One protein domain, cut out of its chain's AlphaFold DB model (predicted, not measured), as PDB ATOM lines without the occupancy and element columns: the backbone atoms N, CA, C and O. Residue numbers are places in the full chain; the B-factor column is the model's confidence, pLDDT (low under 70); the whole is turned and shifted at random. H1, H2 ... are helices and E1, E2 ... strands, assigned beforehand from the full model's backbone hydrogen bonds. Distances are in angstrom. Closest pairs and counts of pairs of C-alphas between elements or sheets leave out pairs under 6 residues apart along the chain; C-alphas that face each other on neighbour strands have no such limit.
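This is residues 8 to 117 of the 141 residues of the protein "2-oxoacid_dh domain-containing protein" of Flavobacteriales bacterium (UniProt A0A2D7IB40). A small three-stranded sheet, E3, E4 and E7, lies in the middle; from one end the hairpin E5 and E6 reaches away as a long arm, and toward the other end H1, with its residues 37 to 45, packs on the little hairpin E1 and E2. The printed part has 110 residues with one named helix and seven named strands, in the order E1 E2 H1 E3 E4 E5 E6 E7; the sheet E3 E4 E7 is mixed. The class is mixed, helices and strands, with under half of the residues in named elements. The whole is only just loose, close to compact, with a radius of gyration of the C-alphas of 16.2 A, and spans 51 by 35 by 31 A.

Start at residues 8 to 9, a short parallel pairing with residues 60 to 61 of E3, residues 59 to 63. Next, E1, residues 11 to 13, and E2, residues 16 to 18, form an antiparallel hairpin, with N 11 and O 18 within hydrogen-bond range at 2.8 A. At H1, residues 30 to 45, the closest C-alphas to E1 are those of Val 13 and Lys 45, 5.2 A; 11 of its 12 O i to N i+4 pairs are within range. E4, residues 82 to 86, is parallel to E3, N 84 to O 60 at 2.9 A, and antiparallel to E7, residues 108 to 112, N 85 to O 109 at 2.8 A. H1 is not on this sheet. E5, residues 90 to 96, and E6, residues 99 to 105, form an antiparallel hairpin, N 94 to O 101 at 2.8 A. E6 runs on into E7 across 2 residues, at 58 degrees.

Find C-alpha 11 at (363.283, 274.231, 394.905), where E1 begins. H1 runs 23.0 A from C-alpha 30 at (353.640, 284.418, 382.734). E3 measures 13.8 A, E5 16.5 A and E6 16.0 A; E7 ends at C-alpha 112, (345.608, 264.242, 396.100).

The C-alphas farthest apart, of Pro 51 and Asp 98, are 51.9 A apart. The printed part has no cut. The links E2 to H1, H1 to E3 and E3 to E4 are long. No printed residue is under 70 in pLDDT.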
ATOM      1  N   GLY A   8     352.961 277.059 395.446       97.56
ATOM      2  CA  GLY A   8     354.243 276.608 395.969       97.56
ATOM      3  C   GLY A   8     355.073 275.967 394.859       97.56
ATOM      4  O   GLY A   8     354.576 275.109 394.128       97.56
ATOM      5  N   VAL A   9     356.339 276.348 394.733       96.69
ATOM      6  CA  VAL A   9     357.270 275.776 393.754       96.69
ATOM      7  C   VAL A   9     358.423 275.138 394.502       96.69
ATOM      8  O   VAL A   9     359.196 275.825 395.156       96.69
ATOM      9  N   ALA A  10     358.549 273.819 394.416       94.81
ATOM     10  CA  ALA A  10     359.606 273.094 395.103       94.81
ATOM     11  C   ALA A  10     360.980 273.399 394.476       94.81
ATOM     12  O   ALA A  10     361.203 273.149 393.291       94.81
ATOM     13  N   VAL A  11     361.908 273.902 395.290       91.88
ATOM     14  CA  VAL A  11     363.283 274.231 394.905       91.88
ATOM     15  C   VAL A  11     364.256 273.400 395.737       91.88
ATOM     16  O   VAL A  11     364.280 273.485 396.964       91.88
ATOM     17  N   GLY A  12     365.080 272.605 395.053       88.25
ATOM     18  CA  GLY A  12     366.180 271.872 395.679       88.25
ATOM     19  C   GLY A  12     367.298 272.813 396.132       88.25
ATOM     20  O   GLY A  12     367.751 273.671 395.367       88.25
ATOM     21  N   VAL A  13     367.751 272.626 397.366       88.56
ATOM     22  CA  VAL A  13     368.885 273.321 397.990       88.56
ATOM     23  C   VAL A  13     369.851 272.285 398.569       88.56
ATOM     24  O   VAL A  13     369.525 271.104 398.627       88.56
ATOM     25  N   GLU A  14     371.048 272.702 398.981       85.38
ATOM     26  CA  GLU A  14     372.071 271.781 399.507       85.38
ATOM     27  C   GLU A  14     371.567 270.962 400.710       85.38
ATOM     28  O   GLU A  14     371.758 269.751 400.757       85.38
ATOM     29  N   ASP A  15     370.815 271.600 401.610       81.62
ATOM     30  CA  ASP A  15     370.278 270.970 402.824       81.62
ATOM     31  C   ASP A  15     368.884 270.335 402.638       81.62
ATOM     32  O   ASP A  15     368.189 270.060 403.616       81.62
ATOM     33  N   GLY A  16     368.431 270.131 401.395       86.44
ATOM     34  CA  GLY A  16     367.150 269.482 401.101       86.44
ATOM     35  C   GLY A  16     366.255 270.280 400.156       86.44
ATOM     36  O   GLY A  16     366.599 270.510 398.998       86.44
ATOM     37  N   LEU A  17     365.057 270.648 400.617       88.81
ATOM     38  CA  LEU A  17     364.012 271.238 399.780       88.81
ATOM     39  C   LEU A  17     363.350 272.427 400.476       88.81
ATOM     40  O   LEU A  17     362.970 272.335 401.640       88.81
ATOM     41  N   VAL A  18     363.151 273.513 399.733       93.00
ATOM     42  CA  VAL A  18     362.343 274.661 400.163       93.00
ATOM     43  C   VAL A  18     361.228 274.884 399.146       93.00
ATOM     44  O   VAL A  18     361.420 274.652 397.954       93.00
ATOM     45  N   VAL A  19     360.055 275.321 399.606       95.88
ATOM     46  CA  VAL A  19     358.884 275.568 398.752       95.88
ATOM     47  C   VAL A  19     358.496 277.048 398.834       95.88
ATOM     48  O   VAL A  19     357.588 277.397 399.585       95.88
ATOM     49  N   PRO A  20     359.188 277.946 398.109       96.75
ATOM     50  CA  PRO A  20     358.724 279.317 397.940       96.75
ATOM     51  C   PRO A  20     357.345 279.372 397.272       96.75
ATOM     52  O   PRO A  20     356.992 278.512 396.461       96.75
ATOM     53  N   VAL A  21     356.582 280.412 397.591       97.56
ATOM     54  CA  VAL A  21     355.187 280.584 397.196       97.56
ATOM     55  C   VAL A  21     355.039 281.806 396.300       97.56
ATOM     56  O   VAL A  21     355.284 282.940 396.708       97.56
ATOM     57  N   ILE A  22     354.566 281.577 395.080       97.56
ATOM     58  CA  ILE A  22     354.087 282.628 394.185       97.56
ATOM     59  C   ILE A  22     352.681 282.993 394.641       97.56
ATOM     60  O   ILE A  22     351.747 282.197 394.496       97.56
ATOM     61  N   LYS A  23     352.524 284.173 395.239       96.06
ATOM     62  CA  LYS A  23     351.222 284.628 395.725       96.06
ATOM     63  C   LYS A  23     350.399 285.212 394.569       96.06
ATOM     64  O   LYS A  23     350.978 285.839 393.696       96.06
ATOM     65  N   PHE A  24     349.072 285.025 394.592       96.31
ATOM     66  CA  PHE A  24     348.139 285.560 393.594       96.31
ATOM     67  C   PHE A  24     348.517 285.184 392.156       96.31
ATOM     68  O   PHE A  24     348.389 285.987 391.235       96.31
ATOM     69  N   ALA A  25     348.997 283.952 391.968       96.44
ATOM     70  CA  ALA A  25     349.500 283.453 390.692       96.44
ATOM     71  C   ALA A  25     348.437 283.489 389.580       96.44
ATOM     72  O   ALA A  25     348.787 283.562 388.409       96.44
ATOM     73  N   ASP A  26     347.154 283.470 389.946       93.94
ATOM     74  CA  ASP A  26     346.004 283.643 389.052       93.94
ATOM     75  C   ASP A  26     345.888 285.047 388.441       93.94
ATOM     76  O   ASP A  26     345.302 285.206 387.375       93.94
ATOM     77  N   SER A  27     346.464 286.057 389.092       94.19
ATOM     78  CA  SER A  27     346.462 287.452 388.632       94.19
ATOM     79  C   SER A  27     347.785 287.889 387.991       94.19
ATOM     80  O   SER A  27     347.920 289.024 387.539       94.19
ATOM     81  N   GLU A  28     348.769 286.991 387.953       94.50
ATOM     82  CA  GLU A  28     350.123 287.291 387.507       94.50
ATOM     83  C   GLU A  28     350.340 286.931 386.037       94.50
ATOM     84  O   GLU A  28     349.848 285.929 385.519       94.50
ATOM     85  N   SER A  29     351.160 287.733 385.354       94.00
ATOM     86  CA  SER A  29     351.578 287.400 383.991       94.00
ATOM     87  C   SER A  29     352.599 286.260 383.989       94.00
ATOM     88  O   SER A  29     353.427 286.137 384.896       94.00
ATOM     89  N   LEU A  30     352.640 285.479 382.904       91.94
ATOM     90  CA  LEU A  30     353.640 284.418 382.734       91.94
ATOM     91  C   LEU A  30     355.084 284.941 382.854       91.94
ATOM     92  O   LEU A  30     355.960 284.264 383.396       91.94
ATOM     93  N   HIS A  31     355.334 286.162 382.372       93.81
ATOM     94  CA  HIS A  31     356.637 286.810 382.493       93.81
ATOM     95  C   HIS A  31     357.001 287.094 383.957       93.81
ATOM     96  O   HIS A  31     358.108 286.763 384.385       93.81
ATOM     97  N   SER A  32     356.060 287.652 384.726       96.12
ATOM     98  CA  SER A  32     356.221 287.928 386.159       96.12
ATOM     99  C   SER A  32     356.493 286.643 386.944       96.12
ATOM    100  O   SER A  32     357.488 286.551 387.666       96.12
ATOM    101  N   ILE A  33     355.700 285.595 386.692       96.06
ATOM    102  CA  ILE A  33     355.877 284.258 387.276       96.06
ATOM    103  C   ILE A  33     357.290 283.725 387.017       96.06
ATOM    104  O   ILE A  33     357.976 283.312 387.953       96.06
ATOM    105  N   ASN A  34     357.769 283.762 385.769       94.94
ATOM    106  CA  ASN A  34     359.116 283.291 385.440       94.94
ATOM    107  C   ASN A  34     360.212 284.097 386.160       94.94
ATOM    108  O   ASN A  34     361.191 283.512 386.628       94.94
ATOM    109  N   THR A  35     360.057 285.417 386.271       97.31
ATOM    110  CA  THR A  35     361.005 286.273 386.999       97.31
ATOM    111  C   THR A  35     361.039 285.921 388.489       97.31
ATOM    112  O   THR A  35     362.124 285.704 389.030       97.31
ATOM    113  N   MET A  36     359.876 285.757 389.127       96.50
ATOM    114  CA  MET A  36     359.771 285.362 390.538       96.50
ATOM    115  C   MET A  36     360.380 283.982 390.807       96.50
ATOM    116  O   MET A  36     361.170 283.829 391.734       96.50
ATOM    117  N   VAL A  37     360.086 282.978 389.973       95.50
ATOM    118  CA  VAL A  37     360.646 281.621 390.129       95.50
ATOM    119  C   VAL A  37     362.172 281.633 390.053       95.50
ATOM    120  O   VAL A  37     362.839 280.951 390.833       95.50
ATOM    121  N   ARG A  38     362.746 282.411 389.127       95.12
ATOM    122  CA  ARG A  38     364.205 282.540 388.989       95.12
ATOM    123  C   ARG A  38     364.834 283.210 390.204       95.12
ATOM    124  O   ARG A  38     365.843 282.712 390.699       95.12
ATOM    125  N   ASP A  39     364.236 284.294 390.690       96.50
ATOM    126  CA  ASP A  39     364.680 284.969 391.911       96.50
ATOM    127  C   ASP A  39     364.635 284.022 393.120       96.50
ATOM    128  O   ASP A  39     365.646 283.823 393.801       96.50
ATOM    129  N   PHE A  40     363.507 283.340 393.329       95.88
ATOM    130  CA  PHE A  40     363.362 282.373 394.410       95.88
ATOM    131  C   PHE A  40     364.373 281.233 394.315       95.88
ATOM    132  O   PHE A  40     364.933 280.845 395.335       95.88
ATOM    133  N   ALA A  41     364.680 280.729 393.117       93.00
ATOM    134  CA  ALA A  41     365.694 279.690 392.950       93.00
ATOM    135  C   ALA A  41     367.093 280.149 393.408       93.00
ATOM    136  O   ALA A  41     367.834 279.373 394.016       93.00
ATOM    137  N   VAL A  42     367.459 281.409 393.150       95.12
ATOM    138  CA  VAL A  42     368.738 281.995 393.590       95.12
ATOM    139  C   VAL A  42     368.737 282.241 395.103       95.12
ATOM    140  O   VAL A  42     369.695 281.889 395.802       95.12
ATOM    141  N   ARG A  43     367.657 282.818 395.637       95.94
ATOM    142  CA  ARG A  43     367.549 283.133 397.068       95.94
ATOM    143  C   ARG A  43     367.382 281.893 397.940       95.94
ATOM    144  O   ARG A  43     367.944 281.865 399.030       95.94
ATOM    145  N   ALA A  44     366.723 280.844 397.452       94.00
ATOM    146  CA  ALA A  44     366.618 279.558 398.140       94.00
ATOM    147  C   ALA A  44     368.005 278.949 398.381       94.00
ATOM    148  O   ALA A  44     368.346 278.618 399.513       94.00
ATOM    149  N   LYS A  45     368.847 278.894 397.340       91.06
ATOM    150  CA  LYS A  45     370.216 278.355 397.434       91.06
ATOM    151  C   LYS A  45     371.110 279.134 398.396       91.06
ATOM    152  O   LYS A  45     372.012 278.559 398.987       91.06
ATOM    153  N   SER A  46     370.858 280.431 398.557       92.94
ATOM    154  CA  SER A  46     371.601 281.293 399.484       92.94
ATOM    155  C   SER A  46     370.923 281.464 400.850       92.94
ATOM    156  O   SER A  46     371.403 282.264 401.650       92.94
ATOM    157  N   LYS A  47     369.835 280.727 401.130       91.06
ATOM    158  CA  LYS A  47     369.039 280.815 402.371       91.06
ATOM    159  C   LYS A  47     368.534 282.236 402.678       91.06
ATOM    160  O   LYS A  47     368.445 282.642 403.831       91.06
ATOM    161  N   LYS A  48     368.205 283.001 401.632       95.44
ATOM    162  CA  LYS A  48     367.725 284.398 401.693       95.44
ATOM    163  C   LYS A  48     366.222 284.544 401.427       95.44
ATOM    164  O   LYS A  48     365.755 285.640 401.113       95.44
ATOM    165  N   LEU A  49     365.475 283.445 401.482       95.31
ATOM    166  CA  LEU A  49     364.015 283.501 401.463       95.31
ATOM    167  C   LEU A  49     363.511 283.922 402.840       95.31
ATOM    168  O   LEU A  49     364.029 283.472 403.863       95.31
ATOM    169  N   ARG A  50     362.511 284.796 402.859       95.06
ATOM    170  CA  ARG A  50     361.843 285.205 404.090       95.06
ATOM    171  C   ARG A  50     360.777 284.172 404.477       95.06
ATOM    172  O   ARG A  50     360.229 283.516 403.589       95.06
ATOM    173  N   PRO A  51     360.425 284.051 405.769       92.06
ATOM    174  CA  PRO A  51     359.361 283.146 406.212       92.06
ATOM    175  C   PRO A  51     358.023 283.366 405.486       92.06
ATOM    176  O   PRO A  51     357.374 282.410 405.078       92.06
ATOM    177  N   ASP A  52     357.652 284.622 405.211       93.75
ATOM    178  CA  ASP A  52     356.410 284.955 404.502       93.75
ATOM    179  C   ASP A  52     356.385 284.490 403.036       93.75
ATOM    180  O   ASP A  52     355.317 284.468 402.422       93.75
ATOM    181  N   GLU A  53     357.541 284.147 402.465       95.19
ATOM    182  CA  GLU A  53     357.689 283.681 401.083       95.19
ATOM    183  C   GLU A  53     357.602 282.161 400.960       95.19
ATOM    184  O   GLU A  53     357.541 281.669 399.841       95.19
ATOM    185  N   ILE A  54     357.601 281.413 402.065       93.94
ATOM    186  CA  ILE A  54     357.557 279.939 402.071       93.94
ATOM    187  C   ILE A  54     356.264 279.381 402.684       93.94
ATOM    188  O   ILE A  54     356.110 278.170 402.824       93.94
ATOM    189  N   GLU A  55     355.318 280.257 403.025       92.44
ATOM    190  CA  GLU A  55     354.042 279.912 403.653       92.44
ATOM    191  C   GLU A  55     352.838 280.321 402.793       92.44
ATOM    192  O   GLU A  55     352.901 281.231 401.963       92.44
ATOM    193  N   GLY A  56     351.704 279.653 403.025       93.44
ATOM    194  CA  GLY A  56     350.414 280.040 402.450       93.44
ATOM    195  C   GLY A  56     350.172 279.581 401.011       93.44
ATOM    196  O   GLY A  56     349.334 280.164 400.326       93.44
ATOM    197  N   SER A  57     350.870 278.546 400.528       96.69
ATOM    198  CA  SER A  57     350.504 277.922 399.253       96.69
ATOM    199  C   SER A  57     349.097 277.316 399.329       96.69
ATOM    200  O   SER A  57     348.628 276.889 400.383       96.69
ATOM    201  N   THR A  58     348.436 277.237 398.180       96.56
ATOM    202  CA  THR A  58     347.145 276.547 397.996       96.56
ATOM    203  C   THR A  58     347.295 275.263 397.182       96.56
ATOM    204  O   THR A  58     346.521 274.321 397.346       96.56
ATOM    205  N   PHE A  59     348.332 275.210 396.347       97.44
ATOM    206  CA  PHE A  59     348.738 274.071 395.540       97.44
ATOM    207  C   PHE A  59     350.262 274.082 395.423       97.44
ATOM    208  O   PHE A  59     350.873 275.151 395.476       97.44
ATOM    209  N   THR A  60     350.883 272.917 395.244       97.62
ATOM    210  CA  THR A  60     352.340 272.819 395.082       97.62
ATOM    211  C   THR A  60     352.706 272.128 393.770       97.62
ATOM    212  O   THR A  60     352.050 271.181 393.344       97.62
ATOM    213  N   ILE A  61     353.784 272.585 393.136       97.69
ATOM    214  CA  ILE A  61     354.403 271.960 391.967       97.69
ATOM    215  C   ILE A  61     355.825 271.540 392.334       97.69
ATOM    216  O   ILE A  61     356.587 272.308 392.922       97.69
ATOM    217  N   SER A  62     356.199 270.323 391.954       96.25
ATOM    218  CA  SER A  62     357.547 269.790 392.105       96.25
ATOM    219  C   SER A  62     358.050 269.252 390.773       96.25
ATOM    220  O   SER A  62     357.345 268.515 390.092       96.25
ATOM    221  N   ASN A  63     359.276 269.608 390.394       94.88
ATOM    222  CA  ASN A  63     359.892 269.170 389.145       94.88
ATOM    223  C   ASN A  63     361.206 268.445 389.431       94.88
ATOM    224  O   ASN A  63     362.166 269.059 389.889       94.88
ATOM    225  N   LEU A  64     361.260 267.154 389.096       94.06
ATOM    226  CA  LEU A  64     362.497 266.364 389.097       94.06
ATOM    227  C   LEU A  64     362.889 265.900 387.690       94.06
ATOM    228  O   LEU A  64     363.840 265.137 387.520       94.06
ATOM    229  N   GLY A  65     362.201 266.392 386.657       92.88
ATOM    230  CA  GLY A  65     362.513 266.085 385.269       92.88
ATOM    231  C   GLY A  65     363.915 266.520 384.849       92.88
ATOM    232  O   GLY A  65     364.541 265.844 384.035       92.88
ATOM    233  N   MET A  66     364.456 267.574 385.465       89.62
ATOM    234  CA  MET A  66     365.841 268.006 385.240       89.62
ATOM    235  C   MET A  66     366.889 266.989 385.720       89.62
ATOM    236  O   MET A  66     368.009 266.993 385.220       89.62
ATOM    237  N   PHE A  67     366.518 266.094 386.639       91.00
ATOM    238  CA  PHE A  67     367.355 264.988 387.115       91.00
ATOM    239  C   PHE A  67     367.124 263.695 386.317       91.00
ATOM    240  O   PHE A  67     367.570 262.623 386.712       91.00
ATOM    241  N   GLY A  68     366.385 263.761 385.203       93.75
ATOM    242  CA  GLY A  68     366.076 262.599 384.374       93.75
ATOM    243  C   GLY A  68     365.033 261.652 384.976       93.75
ATOM    244  O   GLY A  68     364.767 260.599 384.394       93.75
ATOM    245  N   ILE A  69     364.394 262.007 386.093       96.38
ATOM    246  CA  ILE A  69     363.341 261.190 386.703       96.38
ATOM    247  C   ILE A  69     362.133 261.150 385.766       96.38
ATOM    248  O   ILE A  69     361.643 262.185 385.319       96.38
ATOM    249  N   ASN A  70     361.677 259.955 385.389       95.88
ATOM    250  CA  ASN A  70     360.524 259.806 384.492       95.88
ATOM    251  C   ASN A  70     359.210 260.121 385.215       95.88
ATOM    252  O   ASN A  70     358.344 260.776 384.650       95.88
ATOM    253  N   GLU A  71     359.083 259.678 386.462       97.00
ATOM    254  CA  GLU A  71     357.923 259.906 387.314       97.00
ATOM    255  C   GLU A  71     358.307 259.776 388.784       97.00
ATOM    256  O   GLU A  71     359.264 259.080 389.120       97.00
ATOM    257  N   PHE A  72     357.556 260.448 389.645       96.44
ATOM    258  CA  PHE A  72     357.673 260.338 391.089       96.44
ATOM    259  C   PHE A  72     356.354 260.777 391.716       96.44
ATOM    260  O   PHE A  72     355.600 261.543 391.118       96.44
ATOM    261  N   THR A  73     356.080 260.276 392.916       95.69
ATOM    262  CA  THR A  73     354.898 260.661 393.688       95.69
ATOM    263  C   THR A  73     355.350 261.569 394.816       95.69
ATOM    264  O   THR A  73     355.995 261.115 395.760       95.69
ATOM    265  N   SER A  74     355.064 262.863 394.700       94.44
ATOM    266  CA  SER A  74     355.336 263.801 395.785       94.44
ATOM    267  C   SER A  74     354.380 263.589 396.957       94.44
ATOM    268  O   SER A  74     353.209 263.260 396.775       94.44
ATOM    269  N   ILE A  75     354.874 263.840 398.167       94.88
ATOM    270  CA  ILE A  75     354.035 263.948 399.359       94.88
ATOM    271  C   ILE A  75     353.409 265.342 399.376       94.88
ATOM    272  O   ILE A  75     354.075 266.333 399.072       94.88
ATOM    273  N   ILE A  76     352.121 265.414 399.710       95.81
ATOM    274  CA  ILE A  76     351.370 266.668 399.772       95.81
ATOM    275  C   ILE A  76     351.999 267.595 400.815       95.81
ATOM    276  O   ILE A  76     352.153 267.218 401.977       95.81
ATOM    277  N   ASN A  77     352.320 268.823 400.399       92.25
ATOM    278  CA  ASN A  77     352.803 269.861 401.297       92.25
ATOM    279  C   ASN A  77     351.622 270.443 402.088       92.25
ATOM    280  O   ASN A  77     350.869 271.270 401.575       92.25
ATOM    281  N   GLN A  78     351.413 269.956 403.310       92.31
ATOM    282  CA  GLN A  78     350.302 270.400 404.151       92.31
ATOM    283  C   GLN A  78     350.395 271.915 404.418       92.31
ATOM    284  O   GLN A  78     351.495 272.416 404.647       92.31
ATOM    285  N   PRO A  79     349.270 272.658 404.398       92.75
ATOM    286  CA  PRO A  79     347.876 272.198 404.361       92.75
ATOM    287  C   PRO A  79     347.261 272.105 402.946       92.75
ATOM    288  O   PRO A  79     346.043 272.211 402.793       92.75
ATOM    289  N   ASN A  80     348.059 271.964 401.877       95.25
ATOM    290  CA  ASN A  80     347.506 271.794 400.527       95.25
ATOM    291  C   ASN A  80     346.685 270.502 400.424       95.25
ATOM    292  O   ASN A  80     346.904 269.544 401.156       95.25
ATOM    293  N   SER A  81     345.755 270.467 399.467       95.88
ATOM    294  CA  SER A  81     345.002 269.247 399.138       95.88
ATOM    295  C   SER A  81     345.649 268.421 398.028       95.88
ATOM    296  O   SER A  81     345.300 267.257 397.860       95.88
ATOM    297  N   ALA A  82     346.578 269.001 397.264       97.19
ATOM    298  CA  ALA A  82     347.241 268.310 396.170       97.19
ATOM    299  C   ALA A  82     348.628 268.883 395.850       97.19
ATOM    300  O   ALA A  82     348.950 270.027 396.188       97.19
ATOM    301  N   ILE A  83     349.438 268.066 395.178       97.94
ATOM    302  CA  ILE A  83     350.750 268.426 394.635       97.94
ATOM    303  C   ILE A  83     350.949 267.769 393.264       97.94
ATOM    304  O   ILE A  83     350.634 266.592 393.079       97.94
ATOM    305  N   LEU A  84     351.479 268.531 392.305       98.44
ATOM    306  CA  LEU A  84     351.803 268.053 390.962       98.44
ATOM    307  C   LEU A  84     353.300 267.760 390.834       98.44
ATOM    308  O   LEU A  84     354.132 268.653 390.989       98.44
ATOM    309  N   SER A  85     353.630 266.527 390.475       97.94
ATOM    310  CA  SER A  85     354.985 266.073 390.174       97.94
ATOM    311  C   SER A  85     355.217 266.063 388.659       97.94
ATOM    312  O   SER A  85     354.492 265.406 387.905       97.94
ATOM    313  N   VAL A  86     356.245 266.784 388.214       98.19
ATOM    314  CA  VAL A  86     356.618 266.974 386.808       98.19
ATOM    315  C   VAL A  86     357.860 266.142 386.485       98.19
ATOM    316  O   VAL A  86     358.947 266.389 387.016       98.19
ATOM    317  N   GLY A  87     357.685 265.130 385.633       97.94
ATOM    318  CA  GLY A  87     358.757 264.251 385.174       97.94
ATOM    319  C   GLY A  87     359.605 264.836 384.041       97.94
ATOM    320  O   GLY A  87     359.416 265.956 383.577       97.94
ATOM    321  N   SER A  88     360.571 264.046 383.583       97.81
ATOM    322  CA  SER A  88     361.469 264.395 382.476       97.81
ATOM    323  C   SER A  88     360.751 264.368 381.130       97.81
ATOM    324  O   SER A  88     359.927 263.493 380.860       97.81
ATOM    325  N   ILE A  89     361.121 265.306 380.256       97.75
ATOM    326  CA  ILE A  89     360.695 265.306 378.858       97.75
ATOM    327  C   ILE A  89     361.566 264.309 378.088       97.75
ATOM    328  O   ILE A  89     362.794 264.395 378.110       97.75
ATOM    329  N   ARG A  90     360.935 263.353 377.402       96.38
ATOM    330  CA  ARG A  90     361.611 262.296 376.638       96.38
ATOM    331  C   ARG A  90     361.004 262.148 375.250       96.38
ATOM    332  O   ARG A  90     359.781 262.120 375.104       96.38
ATOM    333  N   LYS A  91     361.864 261.980 374.244       97.00
ATOM    334  CA  LYS A  91     361.450 261.609 372.887       97.00
ATOM    335  C   LYS A  91     360.956 260.165 372.876       97.00
ATOM    336  O   LYS A  91     361.686 259.272 373.308       97.00
ATOM    337  N   LYS A  92     359.734 259.939 372.402       96.31
ATOM    338  CA  LYS A  92     359.120 258.612 372.255       96.31
ATOM    339  C   LYS A  92     358.350 258.536 370.933       96.31
ATOM    340  O   LYS A  92     357.892 259.575 370.456       96.31
ATOM    341  N   PRO A  93     358.197 257.341 370.339       97.06
ATOM    342  CA  PRO A  93     357.213 257.150 369.284       97.06
ATOM    343  C   PRO A  93     355.810 257.409 369.855       97.06
ATOM    344  O   PRO A  93     355.445 256.851 370.889       97.06
ATOM    345  N   VAL A  94     355.049 258.275 369.195       96.25
ATOM    346  CA  VAL A  94     353.660 258.622 369.520       96.25
ATOM    347  C   VAL A  94     352.805 258.509 368.266       96.25
ATOM    348  O   VAL A  94     353.311 258.643 367.153       96.25
ATOM    349  N   VAL A  95     351.512 258.259 368.447       96.44
ATOM    350  CA  VAL A  95     350.548 258.220 367.344       96.44
ATOM    351  C   VAL A  95     349.845 259.571 367.270       96.44
ATOM    352  O   VAL A  95     349.240 259.997 368.250       96.44
ATOM    353  N   ILE A  96     349.951 260.238 366.121       92.94
ATOM    354  CA  ILE A  96     349.252 261.490 365.799       92.94
ATOM    355  C   ILE A  96     348.614 261.286 364.427       92.94
ATOM    356  O   ILE A  96     349.318 260.898 363.495       92.94
ATOM    357  N   ASP A  97     347.299 261.495 364.316       93.38
ATOM    358  CA  ASP A  97     346.520 261.278 363.086       93.38
ATOM    359  C   ASP A  97     346.823 259.918 362.423       93.38
ATOM    360  O   ASP A  97     347.182 259.837 361.245       93.38
ATOM    361  N   ASP A  98     346.769 258.853 363.232       95.44
ATOM    362  CA  ASP A  98     347.065 257.458 362.862       95.44
ATOM    363  C   ASP A  98     348.477 257.201 362.298       95.44
ATOM    364  O   ASP A  98     348.756 256.147 361.722       95.44
ATOM    365  N   LYS A  99     349.418 258.131 362.503       96.88
ATOM    366  CA  LYS A  99     350.819 257.997 362.084       96.88
ATOM    367  C   LYS A  99     351.757 257.956 363.279       96.88
ATOM    368  O   LYS A  99     351.664 258.769 364.197       96.88
ATOM    369  N   ILE A 100     352.722 257.038 363.231       97.62
ATOM    370  CA  ILE A 100     353.814 256.997 364.206       97.62
ATOM    371  C   ILE A 100     354.786 258.136 363.897       97.62
ATOM    372  O   ILE A 100     355.382 258.192 362.823       97.62
ATOM    373  N   THR A 101     354.970 259.026 364.864       97.06
ATOM    374  CA  THR A 101     355.907 260.149 364.805       97.06
ATOM    375  C   THR A 101     356.746 260.197 366.081       97.06
ATOM    376  O   THR A 101     356.407 259.577 367.088       97.06
ATOM    377  N   ILE A 102     357.880 260.897 366.057       97.44
ATOM    378  CA  ILE A 102     358.672 261.126 367.272       97.44
ATOM    379  C   ILE A 102     358.108 262.359 367.977       97.44
ATOM    380  O   ILE A 102     358.190 263.463 367.446       97.44
ATOM    381  N   GLY A 103     357.587 262.171 369.189       95.62
ATOM    382  CA  GLY A 103     357.044 263.237 370.027       95.62
ATOM    383  C   GLY A 103     357.835 263.420 371.318       95.62
ATOM    384  O   GLY A 103     358.415 262.471 371.853       95.62
ATOM    385  N   ASN A 104     357.846 264.645 371.841       96.38
ATOM    386  CA  ASN A 104     358.309 264.915 373.199       96.38
ATOM    387  C   ASN A 104     357.166 264.611 374.169       96.38
ATOM    388  O   ASN A 104     356.103 265.214 374.084       96.38
ATOM    389  N   THR A 105     357.388 263.682 375.093       96.38
ATOM    390  CA  THR A 105     356.394 263.267 376.088       96.38
ATOM    391  C   THR A 105     356.913 263.533 377.489       96.38
ATOM    392  O   THR A 105     358.115 263.443 377.738       96.38
ATOM    393  N   MET A 106     356.006 263.832 378.409       97.38
ATOM    394  CA  MET A 106     356.297 264.038 379.822       97.38
ATOM    395  C   MET A 106     355.210 263.358 380.646       97.38
ATOM    396  O   MET A 106     354.050 263.338 380.235       97.38
ATOM    397  N   LYS A 107     355.572 262.800 381.803       97.69
ATOM    398  CA  LYS A 107     354.601 262.258 382.755       97.69
ATOM    399  C   LYS A 107     354.330 263.282 383.852       97.69
ATOM    400  O   LYS A 107     355.262 263.812 384.459       97.69
ATOM    401  N   LEU A 108     353.049 263.544 384.084       98.00
ATOM    402  CA  LEU A 108     352.545 264.335 385.201       98.00
ATOM    403  C   LEU A 108     351.883 263.389 386.198       98.00
ATOM    404  O   LEU A 108     351.097 262.531 385.800       98.00
ATOM    405  N   THR A 109     352.214 263.534 387.478       98.00
ATOM    406  CA  THR A 109     351.628 262.732 388.561       98.00
ATOM    407  C   THR A 109     351.001 263.677 389.573       98.00
ATOM    408  O   THR A 109     351.673 264.581 390.057       98.00
ATOM    409  N   LEU A 110     349.715 263.498 389.872       98.00
ATOM    410  CA  LEU A 110     348.995 264.307 390.852       98.00
ATOM    411  C   LEU A 110     348.769 263.470 392.111       98.00
ATOM    412  O   LEU A 110     348.061 262.466 392.058       98.00
ATOM    413  N   ALA A 111     349.362 263.879 393.228       97.00
ATOM    414  CA  ALA A 111     348.991 263.341 394.530       97.00
ATOM    415  C   ALA A 111     347.881 264.217 395.118       97.00
ATOM    416  O   ALA A 111     348.030 265.439 395.177       97.00
ATOM    417  N   CYS A 112     346.793 263.586 395.554       96.12
ATOM    418  CA  CYS A 112     345.608 264.242 396.100       96.12
ATOM    419  C   CYS A 112     345.247 263.660 397.463       96.12
ATOM    420  O   CYS A 112     345.352 262.452 397.681       96.12
ATOM    421  N   ASP A 113     344.764 264.511 398.361       96.06
ATOM    422  CA  ASP A 113     344.093 264.078 399.576       96.06
ATOM    423  C   ASP A 113     342.673 263.625 399.225       96.06
ATOM    424  O   ASP A 113     341.800 264.438 398.916       96.06
ATOM    425  N   HIS A 114     342.427 262.315 399.281       94.25
ATOM    426  CA  HIS A 114     341.145 261.744 398.864       94.25
ATOM    427  C   HIS A 114     339.970 262.117 399.790       94.25
ATOM    428  O   HIS A 114     338.809 261.854 399.472       94.25
ATOM    429  N   ARG A 115     340.253 262.747 400.939       94.44
ATOM    430  CA  ARG A 115     339.228 263.325 401.819       94.44
ATOM    431  C   ARG A 115     338.629 264.605 401.238       94.44
ATOM    432  O   ARG A 115     337.522 264.969 401.618       94.44
ATOM    433  N   THR A 116     339.359 265.293 400.357       93.25
ATOM    434  CA  THR A 116     338.956 266.585 399.780       93.25
ATOM    435  C   THR A 116     338.824 266.551 398.259       93.25
ATOM    436  O   THR A 116     338.062 267.346 397.714       93.25
ATOM    437  N   ILE A 117     339.526 265.645 397.569       93.75
ATOM    438  CA  ILE A 117     339.518 265.510 396.107       93.75
ATOM    439  C   ILE A 117     339.270 264.047 395.733       93.75
ATOM    440  O   ILE A 117     340.086 263.183 396.043       93.75
TER     441      ILE A 117